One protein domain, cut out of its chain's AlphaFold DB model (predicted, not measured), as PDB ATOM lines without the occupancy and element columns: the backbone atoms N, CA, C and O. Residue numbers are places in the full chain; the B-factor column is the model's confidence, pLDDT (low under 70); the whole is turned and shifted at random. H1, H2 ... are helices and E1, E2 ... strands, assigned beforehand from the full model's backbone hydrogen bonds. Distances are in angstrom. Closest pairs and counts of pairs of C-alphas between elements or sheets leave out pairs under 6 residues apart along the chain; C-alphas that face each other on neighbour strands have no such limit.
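What this domain is: This is residues 11 to 38 and 48 to 108 of the 145 residues of the protein "Hypothetical protein" of Corethron hystrix (UniProt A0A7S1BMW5). One long helix, H5, makes a straight beam along one side of the domain; H3 crosses its first part, H4 forms a corner with H3 at that same end, and the short strand E1 folds back beside the last part of H5. After a hook at residues 11 to 18, the early stretch runs past H4 and on along H5, through the two short helices H1 and H2, as a loosely set second side. The printed part has 89 residues, with five named helices and one named strand in the order H1 H2 H3 H4 H5 E1, and its class is mostly helix. It is only just compact, close to loose, with a radius of gyration of the C-alphas of 14.6 A and spans of 41 by 30 by 19 A.

Where its parts are: Residues 11 to 23 hold no named element. H1, residues 24 to 27, begins with C-alpha 24 at (10.082, 37.618, -21.860). H2 is residues 29 to 35, 10.0 A long. H3, residues 48 to 57, is 14.2 A long from first to last C-alpha. H4 is residues 61 to 67, 9.8 A long. H5, residues 81 to 101, is 30.1 A long and runs from C-alpha 81 at (-10.216, 45.575, -30.417) to C-alpha 101 at (2.427, 37.521, -4.278). E1, residues 106 to 108, is 6.6 A long and ends with C-alpha 108 at (6.083, 51.883, -10.136).

How they stand to each other: H1 is close to H5 but not clearly touching; their closest C-alphas are those of Val 26 and His 91, 7.4 A apart. H2 is also close to H5 but not clearly touching, with the C-alphas of Leu 29 and Phe 98 the closest at 7.9 A. H2 and H5 run the same way at a tilt of 36 degrees, only just steep. H3 touches H5, which meets it with residues 81 to 89 alone; the closest C-alphas are those of Pro 48 and Arg 85, 5.8 A. Their tilt is steep, 57 degrees, and they run opposite ways. H3 and H4 only just touch, only at the corner by their link, with 3 pairs of C-alphas within 8 A; the closest, of Lys 56 and Gln 62, are 5.4 A apart. Their lines are about perpendicular, at 88 degrees. H4 and H5 are apart, and so are H1 and H4. The closest C-alphas of H5 and E1 are those of Val 99 and Leu 107, 7.0 A apart. E1 pairs with no named strand. In H2, H3, H4 and H5 every O i to N i+4 pair is within hydrogen-bond range; H1 is too short for such a pair, and its 1 pair of O i to N i+3 is within range.

The domain as a whole: The two C-alphas farthest apart are those of His 15 and Pro 103, 42.8 A. Residues 39 to 47 are not printed, and C-alphas 38 and 48 are 28.8 A apart across this cut, on the link from H2 to H3. The link from H4 to H5 is long, 13 residues; those from H1 to H2, H3 to H4 and H5 to E1 are tight. The mean pLDDT of the printed part is 94.9, and no printed residue is under 70.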
ATOM      1  N   VAL A  11      11.675  39.972 -31.979       86.81
ATOM      2  CA  VAL A  11      10.929  39.693 -33.209       86.81
ATOM      3  C   VAL A  11      11.658  38.592 -33.972       86.81
ATOM      4  O   VAL A  11      12.885  38.603 -34.057       86.81
ATOM      5  N   SER A  12      10.911  37.633 -34.515       86.38
ATOM      6  CA  SER A  12      11.465  36.551 -35.332       86.38
ATOM      7  C   SER A  12      12.266  37.073 -36.531       86.38
ATOM      8  O   SER A  12      12.023  38.186 -37.003       86.38
ATOM      9  N   ASP A  13      13.128  36.212 -37.080       81.38
ATOM     10  CA  ASP A  13      13.970  36.486 -38.250       81.38
ATOM     11  C   ASP A  13      13.222  37.206 -39.391       81.38
ATOM     12  O   ASP A  13      12.061  36.908 -39.698       81.38
ATOM     13  N   VAL A  14      13.906  38.158 -40.035       70.19
ATOM     14  CA  VAL A  14      13.367  38.988 -41.124       70.19
ATOM     15  C   VAL A  14      12.931  38.182 -42.351       70.19
ATOM     16  O   VAL A  14      12.068  38.650 -43.093       70.19
ATOM     17  N   HIS A  15      13.487  36.988 -42.550       78.94
ATOM     18  CA  HIS A  15      13.154  36.056 -43.622       78.94
ATOM     19  C   HIS A  15      12.028  35.084 -43.252       78.94
ATOM     20  O   HIS A  15      11.595  34.301 -44.100       78.94
ATOM     21  N   SER A  16      11.532  35.122 -42.010       80.44
ATOM     22  CA  SER A  16      10.429  34.265 -41.589       80.44
ATOM     23  C   SER A  16       9.152  34.618 -42.370       80.44
ATOM     24  O   SER A  16       8.763  35.790 -42.405       80.44
ATOM     25  N   PRO A  17       8.448  33.633 -42.964       79.19
ATOM     26  CA  PRO A  17       7.238  33.889 -43.750       79.19
ATOM     27  C   PRO A  17       6.087  34.444 -42.900       79.19
ATOM     28  O   PRO A  17       5.170  35.063 -43.433       79.19
ATOM     29  N   LYS A  18       6.132  34.232 -41.578       86.50
ATOM     30  CA  LYS A  18       5.263  34.880 -40.593       86.50
ATOM     31  C   LYS A  18       6.124  35.437 -39.475       86.50
ATOM     32  O   LYS A  18       6.882  34.692 -38.850       86.50
ATOM     33  N   LYS A  19       5.993  36.738 -39.223       92.25
ATOM     34  CA  LYS A  19       6.690  37.383 -38.113       92.25
ATOM     35  C   LYS A  19       5.988  37.065 -36.798       92.25
ATOM     36  O   LYS A  19       4.772  37.227 -36.710       92.25
ATOM     37  N   THR A  20       6.754  36.662 -35.793       94.25
ATOM     38  CA  THR A  20       6.291  36.459 -34.415       94.25
ATOM     39  C   THR A  20       7.082  37.339 -33.455       94.25
ATOM     40  O   THR A  20       8.127  37.885 -33.812       94.25
ATOM     41  N   ILE A  21       6.575  37.492 -32.237       94.31
ATOM     42  CA  ILE A  21       7.197  38.234 -31.150       94.31
ATOM     43  C   ILE A  21       7.271  37.356 -29.908       94.31
ATOM     44  O   ILE A  21       6.362  36.577 -29.620       94.31
ATOM     45  N   PHE A  22       8.359  37.510 -29.173       93.81
ATOM     46  CA  PHE A  22       8.551  36.951 -27.854       93.81
ATOM     47  C   PHE A  22       8.814  38.093 -26.875       93.81
ATOM     48  O   PHE A  22       9.626  38.986 -27.141       93.81
ATOM     49  N   LEU A  23       8.066  38.076 -25.773       93.88
ATOM     50  CA  LEU A  23       8.040  39.113 -24.749       93.88
ATOM     51  C   LEU A  23       8.415  38.463 -23.414       93.88
ATOM     52  O   LEU A  23       7.524  38.004 -22.697       93.88
ATOM     53  N   PRO A  24       9.706  38.369 -23.052       91.69
ATOM     54  CA  PRO A  24      10.082  37.618 -21.860       91.69
ATOM     55  C   PRO A  24       9.563  38.272 -20.561       91.69
ATOM     56  O   PRO A  24       9.275  37.569 -19.600       91.69
ATOM     57  N   GLN A  25       9.283  39.580 -20.560       90.44
ATOM     58  CA  GLN A  25       8.552  40.285 -19.493       90.44
ATOM     59  C   GLN A  25       7.084  39.843 -19.334       90.44
ATOM     60  O   GLN A  25       6.471  40.065 -18.290       90.44
ATOM     61  N   VAL A  26       6.502  39.216 -20.359       94.38
ATOM     62  CA  VAL A  26       5.169  38.598 -20.307       94.38
ATOM     63  C   VAL A  26       5.274  37.106 -20.010       94.38
ATOM     64  O   VAL A  26       4.435  36.583 -19.287       94.38
ATOM     65  N   GLU A  27       6.293  36.407 -20.504       95.56
ATOM     66  CA  GLU A  27       6.376  34.947 -20.358       95.56
ATOM     67  C   GLU A  27       7.076  34.486 -19.072       95.56
ATOM     68  O   GLU A  27       6.678  33.478 -18.497       95.56
ATOM     69  N   HIS A  28       8.063  35.236 -18.576       94.56
ATOM     70  CA  HIS A  28       9.039  34.748 -17.594       94.56
ATOM     71  C   HIS A  28       9.152  35.617 -16.333       94.56
ATOM     72  O   HIS A  28      10.249  35.911 -15.856       94.56
ATOM     73  N   LEU A  29       8.014  36.028 -15.758       95.25
ATOM     74  CA  LEU A  29       8.008  36.750 -14.473       95.25
ATOM     75  C   LEU A  29       8.663  35.940 -13.343       95.25
ATOM     76  O   LEU A  29       9.324  36.506 -12.480       95.25
ATOM     77  N   ASP A  30       8.519  34.617 -13.373       96.00
ATOM     78  CA  ASP A  30       9.145  33.686 -12.436       96.00
ATOM     79  C   ASP A  30      10.678  33.714 -12.520       96.00
ATOM     80  O   ASP A  30      11.342  33.755 -11.486       96.00
ATOM     81  N   LEU A  31      11.242  33.751 -13.733       95.12
ATOM     82  CA  LEU A  31      12.689  33.867 -13.923       95.12
ATOM     83  C   LEU A  31      13.197  35.243 -13.480       95.12
ATOM     84  O   LEU A  31      14.237  35.315 -12.829       95.12
ATOM     85  N   ILE A  32      12.437  36.312 -13.754       93.38
ATOM     86  CA  ILE A  32      12.759  37.662 -13.267       93.38
ATOM     87  C   ILE A  32      12.807  37.677 -11.736       93.38
ATOM     88  O   ILE A  32      13.775  38.173 -11.170       93.38
ATOM     89  N   HIS A  33      11.817  37.098 -11.052       95.62
ATOM     90  CA  HIS A  33      11.831  37.016  -9.589       95.62
ATOM     91  C   HIS A  33      12.963  36.136  -9.053       95.62
ATOM     92  O   HIS A  33      13.576  36.479  -8.047       95.62
ATOM     93  N   ARG A  34      13.265  35.012  -9.712       96.06
ATOM     94  CA  ARG A  34      14.368  34.134  -9.304       96.06
ATOM     95  C   ARG A  34      15.710  34.868  -9.334       96.06
ATOM     96  O   ARG A  34      16.487  34.726  -8.394       96.06
ATOM     97  N   ASP A  35      15.974  35.608 -10.408       94.56
ATOM     98  CA  ASP A  35      17.285  36.218 -10.654       94.56
ATOM     99  C   ASP A  35      17.406  37.627 -10.044       94.56
ATOM    100  O   ASP A  35      18.505  38.045  -9.682       94.56
ATOM    101  N   TYR A  36      16.281  38.329  -9.861       94.81
ATOM    102  CA  TYR A  36      16.195  39.668  -9.267       94.81
ATOM    103  C   TYR A  36      15.025  39.759  -8.267       94.81
ATOM    104  O   TYR A  36      14.024  40.428  -8.540       94.81
ATOM    105  N   PRO A  37      15.106  39.092  -7.101       96.38
ATOM    106  CA  PRO A  37      13.981  38.918  -6.172       96.38
ATOM    107  C   PRO A  37      13.450  40.212  -5.540       96.38
ATOM    108  O   PRO A  37      12.342  40.218  -5.005       96.38
ATOM    109  N   ASP A  38      14.203  41.302  -5.614       95.88
ATOM    110  CA  ASP A  38      13.881  42.640  -5.112       95.88
ATOM    111  C   ASP A  38      13.779  43.689  -6.236       95.88
ATOM    112  O   ASP A  38      13.789  44.892  -5.979       95.88
ATOM    113  N   PRO A  48      -6.768  52.106 -22.750       96.81
ATOM    114  CA  PRO A  48      -6.710  50.876 -23.533       96.81
ATOM    115  C   PRO A  48      -7.089  51.051 -25.009       96.81
ATOM    116  O   PRO A  48      -6.512  50.373 -25.856       96.81
ATOM    117  N   ASP A  49      -8.006  51.963 -25.343       96.38
ATOM    118  CA  ASP A  49      -8.365  52.243 -26.737       96.38
ATOM    119  C   ASP A  49      -7.219  52.909 -27.489       96.38
ATOM    120  O   ASP A  49      -6.880  52.480 -28.593       96.38
ATOM    121  N   ASP A  50      -6.551  53.882 -26.871       95.38
ATOM    122  CA  ASP A  50      -5.357  54.509 -27.447       95.38
ATOM    123  C   ASP A  50      -4.241  53.480 -27.659       95.38
ATOM    124  O   ASP A  50      -3.506  53.524 -28.653       95.38
ATOM    125  N   TRP A  51      -4.137  52.505 -26.749       96.44
ATOM    126  CA  TRP A  51      -3.221  51.387 -26.912       96.44
ATOM    127  C   TRP A  51      -3.568  50.500 -28.101       96.44
ATOM    128  O   TRP A  51      -2.697  50.261 -28.942       96.44
ATOM    129  N   VAL A  52      -4.831  50.100 -28.234       97.44
ATOM    130  CA  VAL A  52      -5.311  49.316 -29.378       97.44
ATOM    131  C   VAL A  52      -5.058  50.064 -30.690       97.44
ATOM    132  O   VAL A  52      -4.512  49.489 -31.633       97.44
ATOM    133  N   GLN A  53      -5.391  51.355 -30.763       95.88
ATOM    134  CA  GLN A  53      -5.174  52.162 -31.968       95.88
ATOM    135  C   GLN A  53      -3.700  52.229 -32.354       95.88
ATOM    136  O   GLN A  53      -3.350  52.111 -33.528       95.88
ATOM    137  N   SER A  54      -2.822  52.386 -31.370       94.38
ATOM    138  CA  SER A  54      -1.385  52.404 -31.596       94.38
ATOM    139  C   SER A  54      -0.856  51.050 -32.068       94.38
ATOM    140  O   SER A  54      -0.055  51.054 -32.994       94.38
ATOM    141  N   VAL A  55      -1.315  49.917 -31.526       95.19
ATOM    142  CA  VAL A  55      -0.928  48.579 -32.019       95.19
ATOM    143  C   VAL A  55      -1.344  48.387 -33.477       95.19
ATOM    144  O   VAL A  55      -0.545  47.940 -34.297       95.19
ATOM    145  N   LYS A  56      -2.574  48.780 -33.821       95.31
ATOM    146  CA  LYS A  56      -3.122  48.640 -35.180       95.31
ATOM    147  C   LYS A  56      -2.427  49.533 -36.206       95.31
ATOM    148  O   LYS A  56      -2.376  49.185 -37.380       95.31
ATOM    149  N   LYS A  57      -1.920  50.693 -35.779       93.69
ATOM    150  CA  LYS A  57      -1.255  51.675 -36.650       93.69
ATOM    151  C   LYS A  57       0.273  51.563 -36.637       93.69
ATOM    152  O   LYS A  57       0.934  52.301 -37.366       93.69
ATOM    153  N   TRP A  58       0.851  50.698 -35.805       89.94
ATOM    154  CA  TRP A  58       2.300  50.529 -35.702       89.94
ATOM    155  C   TRP A  58       2.788  49.401 -36.609       89.94
ATOM    156  O   TRP A  58       2.852  48.240 -36.200       89.94
ATOM    157  N   HIS A  59       3.158  49.752 -37.842       89.19
ATOM    158  CA  HIS A  59       3.637  48.799 -38.850       89.19
ATOM    159  C   HIS A  59       2.715  47.562 -38.934       89.19
ATOM    160  O   HIS A  59       1.505  47.712 -39.068       89.19
ATOM    161  N   SER A  60       3.273  46.354 -38.822       91.19
ATOM    162  CA  SER A  60       2.532  45.086 -38.806       91.19
ATOM    163  C   SER A  60       2.354  44.518 -37.389       91.19
ATOM    164  O   SER A  60       2.192  43.312 -37.241       91.19
ATOM    165  N   LEU A  61       2.421  45.335 -36.327       93.50
ATOM    166  CA  LEU A  61       2.458  44.826 -34.946       93.50
ATOM    167  C   LEU A  61       1.226  43.990 -34.582       93.50
ATOM    168  O   LEU A  61       1.374  42.949 -33.945       93.50
ATOM    169  N   GLN A  62       0.031  44.385 -35.033       96.50
ATOM    170  CA  GLN A  62      -1.171  43.572 -34.825       96.50
ATOM    171  C   GLN A  62      -1.039  42.182 -35.465       96.50
ATOM    172  O   GLN A  62      -1.375  41.179 -34.842       96.50
ATOM    173  N   GLU A  63      -0.528  42.103 -36.694       95.88
ATOM    174  CA  GLU A  63      -0.322  40.829 -37.387       95.88
ATOM    175  C   GLU A  63       0.721  39.963 -36.669       95.88
ATOM    176  O   GLU A  63       0.526  38.761 -36.497       95.88
ATOM    177  N   VAL A  64       1.800  40.585 -36.184       95.69
ATOM    178  CA  VAL A  64       2.826  39.910 -35.381       95.69
ATOM    179  C   VAL A  64       2.213  39.326 -34.106       95.69
ATOM    180  O   VAL A  64       2.489  38.173 -33.780       95.69
ATOM    181  N   PHE A  65       1.349  40.069 -33.409       97.12
ATOM    182  CA  PHE A  65       0.629  39.566 -32.235       97.12
ATOM    183  C   PHE A  65      -0.269  38.379 -32.588       97.12
ATOM    184  O   PHE A  65      -0.177  37.347 -31.931       97.12
ATOM    185  N   ILE A  66      -1.051  38.475 -33.670       97.44
ATOM    186  CA  ILE A  66      -1.925  37.384 -34.138       97.44
ATOM    187  C   ILE A  66      -1.130  36.108 -34.441       97.44
ATOM    188  O   ILE A  66      -1.608  35.001 -34.189       97.44
ATOM    189  N   ASN A  67       0.080  36.243 -34.977       96.56
ATOM    190  CA  ASN A  67       0.935  35.109 -35.320       96.56
ATOM    191  C   ASN A  67       1.694  34.517 -34.122       96.56
ATOM    192  O   ASN A  67       2.292  33.452 -34.262       96.56
ATOM    193  N   SER A  68       1.698  35.186 -32.969       96.62
ATOM    194  CA  SER A  68       2.505  34.799 -31.807       96.62
ATOM    195  C   SER A  68       1.692  34.016 -30.786       96.62
ATOM    196  O   SER A  68       0.468  34.078 -30.772       96.62
ATOM    197  N   ASN A  69       2.361  33.242 -29.936       96.38
ATOM    198  CA  ASN A  69       1.736  32.620 -28.772       96.38
ATOM    199  C   ASN A  69       2.238  33.343 -27.524       96.38
ATOM    200  O   ASN A  69       3.356  33.083 -27.085       96.38
ATOM    201  N   ILE A  70       1.439  34.276 -27.014       97.31
ATOM    202  CA  ILE A  70       1.785  35.111 -25.862       97.31
ATOM    203  C   ILE A  70       0.849  34.727 -24.716       97.31
ATOM    204  O   ILE A  70      -0.347  34.506 -24.931       97.31
ATOM    205  N   THR A  71       1.346  34.659 -23.486       97.56
ATOM    206  CA  THR A  71       0.499  34.427 -22.318       97.56
ATOM    207  C   THR A  71      -0.579  35.515 -22.225       97.56
ATOM    208  O   THR A  71      -0.288  36.698 -22.064       97.56
ATOM    209  N   GLY A  72      -1.848  35.105 -22.323       97.00
ATOM    210  CA  GLY A  72      -3.004  36.012 -22.369       97.00
ATOM    211  C   GLY A  72      -3.425  36.461 -23.777       97.00
ATOM    212  O   GLY A  72      -4.444  37.132 -23.901       97.00
ATOM    213  N   LEU A  73      -2.692  36.066 -24.824       98.06
ATOM    214  CA  LEU A  73      -3.039  36.273 -26.234       98.06
ATOM    215  C   LEU A  73      -2.512  35.102 -27.101       98.06
ATOM    216  O   LEU A  73      -1.449  35.213 -27.719       98.06
ATOM    217  N   PRO A  74      -3.220  33.955 -27.130       97.50
ATOM    218  CA  PRO A  74      -2.804  32.784 -27.903       97.50
ATOM    219  C   PRO A  74      -2.790  33.039 -29.416       97.50
ATOM    220  O   PRO A  74      -3.483  33.925 -29.921       97.50
ATOM    221  N   THR A  75      -2.072  32.199 -30.164       97.50
ATOM    222  CA  THR A  75      -1.999  32.313 -31.630       97.50
ATOM    223  C   THR A  75      -3.384  32.328 -32.277       97.50
ATOM    224  O   THR A  75      -4.231  31.478 -32.007       97.50
ATOM    225  N   GLY A  76      -3.603  33.294 -33.167       97.44
ATOM    226  CA  GLY A  76      -4.864  33.512 -33.870       97.44
ATOM    227  C   GLY A  76      -5.811  34.523 -33.212       97.44
ATOM    228  O   GLY A  76      -6.779  34.907 -33.878       97.44
ATOM    229  N   PHE A  77      -5.528  34.966 -31.981       98.06
ATOM    230  CA  PHE A  77      -6.242  36.033 -31.263       98.06
ATOM    231  C   PHE A  77      -5.583  37.405 -31.473       98.06
ATOM    232  O   PHE A  77      -4.478  37.504 -31.993       98.06
ATOM    233  N   GLY A  78      -6.262  38.486 -31.078       97.50
ATOM    234  CA  GLY A  78      -5.790  39.866 -31.264       97.50
ATOM    235  C   GLY A  78      -6.280  40.491 -32.571       97.50
ATOM    236  O   GLY A  78      -5.747  41.502 -33.037       97.50
ATOM    237  N   LYS A  79      -7.304  39.885 -33.179       97.62
ATOM    238  CA  LYS A  79      -7.960  40.359 -34.401       97.62
ATOM    239  C   LYS A  79      -8.940  41.482 -34.096       97.62
ATOM    240  O   LYS A  79      -9.088  42.397 -34.906       97.62
ATOM    241  N   THR A  80      -9.599  41.416 -32.943       98.25
ATOM    242  CA  THR A  80     -10.585  42.413 -32.516       98.25
ATOM    243  C   THR A  80      -9.983  43.413 -31.532       98.25
ATOM    244  O   THR A  80      -8.953  43.161 -30.898       98.25
ATOM    245  N   ASN A  81     -10.628  44.574 -31.400       98.19
ATOM    246  CA  ASN A  81     -10.216  45.575 -30.417       98.19
ATOM    247  C   ASN A  81     -10.394  45.033 -28.991       98.19
ATOM    248  O   ASN A  81      -9.581  45.320 -28.118       98.19
ATOM    249  N   GLU A  82     -11.437  44.235 -28.766       98.38
ATOM    250  CA  GLU A  82     -11.773  43.628 -27.483       98.38
ATOM    251  C   GLU A  82     -10.716  42.607 -27.058       98.38
ATOM    252  O   GLU A  82     -10.255  42.664 -25.924       98.38
ATOM    253  N   GLU A  83     -10.261  41.734 -27.964       98.44
ATOM    254  CA  GLU A  83      -9.186  40.770 -27.678       98.44
ATOM    255  C   GLU A  83      -7.885  41.479 -27.286       98.44
ATOM    256  O   GLU A  83      -7.253  41.132 -26.287       98.44
ATOM    257  N   LEU A  84      -7.510  42.518 -28.039       98.31
ATOM    258  CA  LEU A  84      -6.335  43.334 -27.744       98.31
ATOM    259  C   LEU A  84      -6.484  44.071 -26.400       98.31
ATOM    260  O   LEU A  84      -5.564  44.054 -25.582       98.31
ATOM    261  N   ARG A  85      -7.649  44.671 -26.132       98.31
ATOM    262  CA  ARG A  85      -7.944  45.342 -24.860       98.31
ATOM    263  C   ARG A  85      -7.851  44.370 -23.685       98.31
ATOM    264  O   ARG A  85      -7.234  44.699 -22.674       98.31
ATOM    265  N   SER A  86      -8.451  43.188 -23.813       98.12
ATOM    266  CA  SER A  86      -8.417  42.144 -22.788       98.12
ATOM    267  C   SER A  86      -6.996  41.677 -22.506       98.12
ATOM    268  O   SER A  86      -6.650  41.509 -21.341       98.12
ATOM    269  N   PHE A  87      -6.158  41.531 -23.534       97.75
ATOM    270  CA  PHE A  87      -4.744  41.213 -23.351       97.75
ATOM    271  C   PHE A  87      -3.996  42.321 -22.596       97.75
ATOM    272  O   PHE A  87      -3.330  42.031 -21.603       97.75
ATOM    273  N   PHE A  88      -4.157  43.584 -23.000       97.56
ATOM    274  CA  PHE A  88      -3.502  44.721 -22.346       97.56
ATOM    275  C   PHE A  88      -3.878  44.836 -20.862       97.56
ATOM    276  O   PHE A  88      -3.008  44.839 -19.993       97.56
ATOM    277  N   VAL A  89      -5.182  44.851 -20.558       97.69
ATOM    278  CA  VAL A  89      -5.689  44.943 -19.177       97.69
ATOM    279  C   VAL A  89      -5.348  43.683 -18.375       97.69
ATOM    280  O   VAL A  89      -4.980  43.764 -17.204       97.69
ATOM    281  N   GLY A  90      -5.452  42.509 -19.000       97.88
ATOM    282  CA  GLY A  90      -5.121  41.229 -18.384       97.88
ATOM    283  C   GLY A  90      -3.655  41.147 -17.967       97.88
ATOM    284  O   GLY A  90      -3.364  40.677 -16.868       97.88
ATOM    285  N   HIS A  91      -2.740  41.663 -18.792       97.38
ATOM    286  CA  HIS A  91      -1.324  41.731 -18.452       97.38
ATOM    287  C   HIS A  91      -1.068  42.647 -17.248       97.38
ATOM    288  O   HIS A  91      -0.413  42.209 -16.302       97.38
ATOM    289  N   SER A  92      -1.643  43.857 -17.217       97.50
ATOM    290  CA  SER A  92      -1.527  44.763 -16.061       97.50
ATOM    291  C   SER A  92      -2.015  44.101 -14.770       97.50
ATOM    292  O   SER A  92      -1.283  44.064 -13.782       97.50
ATOM    293  N   ASN A  93      -3.192  43.465 -14.806       98.12
ATOM    294  CA  ASN A  93      -3.725  42.728 -13.659       98.12
ATOM    295  C   ASN A  93      -2.794  41.588 -13.222       98.12
ATOM    296  O   ASN A  93      -2.637  41.343 -12.026       98.12
ATOM    297  N   ARG A  94      -2.161  40.887 -14.171       97.81
ATOM    298  CA  ARG A  94      -1.201  39.820 -13.866       97.81
ATOM    299  C   ARG A  94       0.027  40.361 -13.136       97.81
ATOM    300  O   ARG A  94       0.454  39.735 -12.171       97.81
ATOM    301  N   ILE A  95       0.553  41.518 -13.543       98.12
ATOM    302  CA  ILE A  95       1.665  42.194 -12.852       98.12
ATOM    303  C   ILE A  95       1.257  42.612 -11.436       98.12
ATOM    304  O   ILE A  95       1.999  42.346 -10.491       98.12
ATOM    305  N   HIS A  96       0.055  43.174 -11.253       98.25
ATOM    306  CA  HIS A  96      -0.458  43.506  -9.916       98.25
ATOM    307  C   HIS A  96      -0.536  42.281  -9.005       98.25
ATOM    308  O   HIS A  96      -0.104  42.340  -7.854       98.25
ATOM    309  N   GLN A  97      -1.067  41.159  -9.506       98.38
ATOM    310  CA  GLN A  97      -1.122  39.922  -8.722       98.38
ATOM    311  C   GLN A  97       0.274  39.377  -8.424       98.38
ATOM    312  O   GLN A  97       0.511  38.915  -7.311       98.38
ATOM    313  N   PHE A  98       1.193  39.460  -9.385       98.25
ATOM    314  CA  PHE A  98       2.559  38.987  -9.222       98.25
ATOM    315  C   PHE A  98       3.294  39.741  -8.107       98.25
ATOM    316  O   PHE A  98       3.761  39.122  -7.157       98.25
ATOM    317  N   VAL A  99       3.311  41.077  -8.143       97.94
ATOM    318  CA  VAL A  99       3.950  41.885  -7.085       97.94
ATOM    319  C   VAL A  99       3.255  41.689  -5.734       97.94
ATOM    320  O   VAL A  99       3.913  41.626  -4.700       97.94
ATOM    321  N   LYS A 100       1.928  41.499  -5.715       98.12
ATOM    322  CA  LYS A 100       1.198  41.170  -4.481       98.12
ATOM    323  C   LYS A 100       1.627  39.825  -3.877       98.12
ATOM    324  O   LYS A 100       1.639  39.688  -2.656       98.12
ATOM    325  N   GLN A 101       1.937  38.834  -4.712       98.31
ATOM    326  CA  GLN A 101       2.427  37.521  -4.278       98.31
ATOM    327  C   GLN A 101       3.907  37.557  -3.866       98.31
ATOM    328  O   GLN A 101       4.320  36.767  -3.020       98.31
ATOM    329  N   HIS A 102       4.672  38.504  -4.407       98.06
ATOM    330  CA  HIS A 102       6.102  38.684  -4.171       98.06
ATOM    331  C   HIS A 102       6.385  40.102  -3.632       98.06
ATOM    332  O   HIS A 102       6.909  40.948  -4.361       98.06
ATOM    333  N   PRO A 103       6.054  40.388  -2.355       97.31
ATOM    334  CA  PRO A 103       6.077  41.744  -1.794       97.31
ATOM    335  C   PRO A 103       7.483  42.342  -1.618       97.31
ATOM    336  O   PRO A 103       7.607  43.480  -1.175       97.31
ATOM    337  N   SER A 104       8.539  41.587  -1.932       97.62
ATOM    338  CA  SER A 104       9.906  42.105  -2.043       97.62
ATOM    339  C   SER A 104      10.089  43.023  -3.254       97.62
ATOM    340  O   SER A 104      11.006  43.838  -3.261       97.62
ATOM    341  N   HIS A 105       9.224  42.917  -4.262       97.88
ATOM    342  CA  HIS A 105       9.253  43.793  -5.423       97.88
ATOM    343  C   HIS A 105       8.602  45.143  -5.145       97.88
ATOM    344  O   HIS A 105       7.549  45.241  -4.514       97.88
ATOM    345  N   THR A 106       9.188  46.188  -5.722       97.06
ATOM    346  CA  THR A 106       8.540  47.500  -5.826       97.06
ATOM    347  C   THR A 106       7.778  47.576  -7.147       97.06
ATOM    348  O   THR A 106       8.278  47.111  -8.169       97.06
ATOM    349  N   LEU A 107       6.591  48.183  -7.157       97.56
ATOM    350  CA  LEU A 107       5.850  48.486  -8.383       97.56
ATOM    351  C   LEU A 107       5.733  49.999  -8.565       97.56
ATOM    352  O   LEU A 107       5.173  50.688  -7.715       97.56
ATOM    353  N   VAL A 108       6.236  50.496  -9.691       97.56
ATOM    354  CA  VAL A 108       6.083  51.883 -10.136       97.56
ATOM    355  C   VAL A 108       5.155  51.890 -11.341       97.56
ATOM    356  O   VAL A 108       5.475  51.323 -12.385       97.56
TER     357      VAL A 108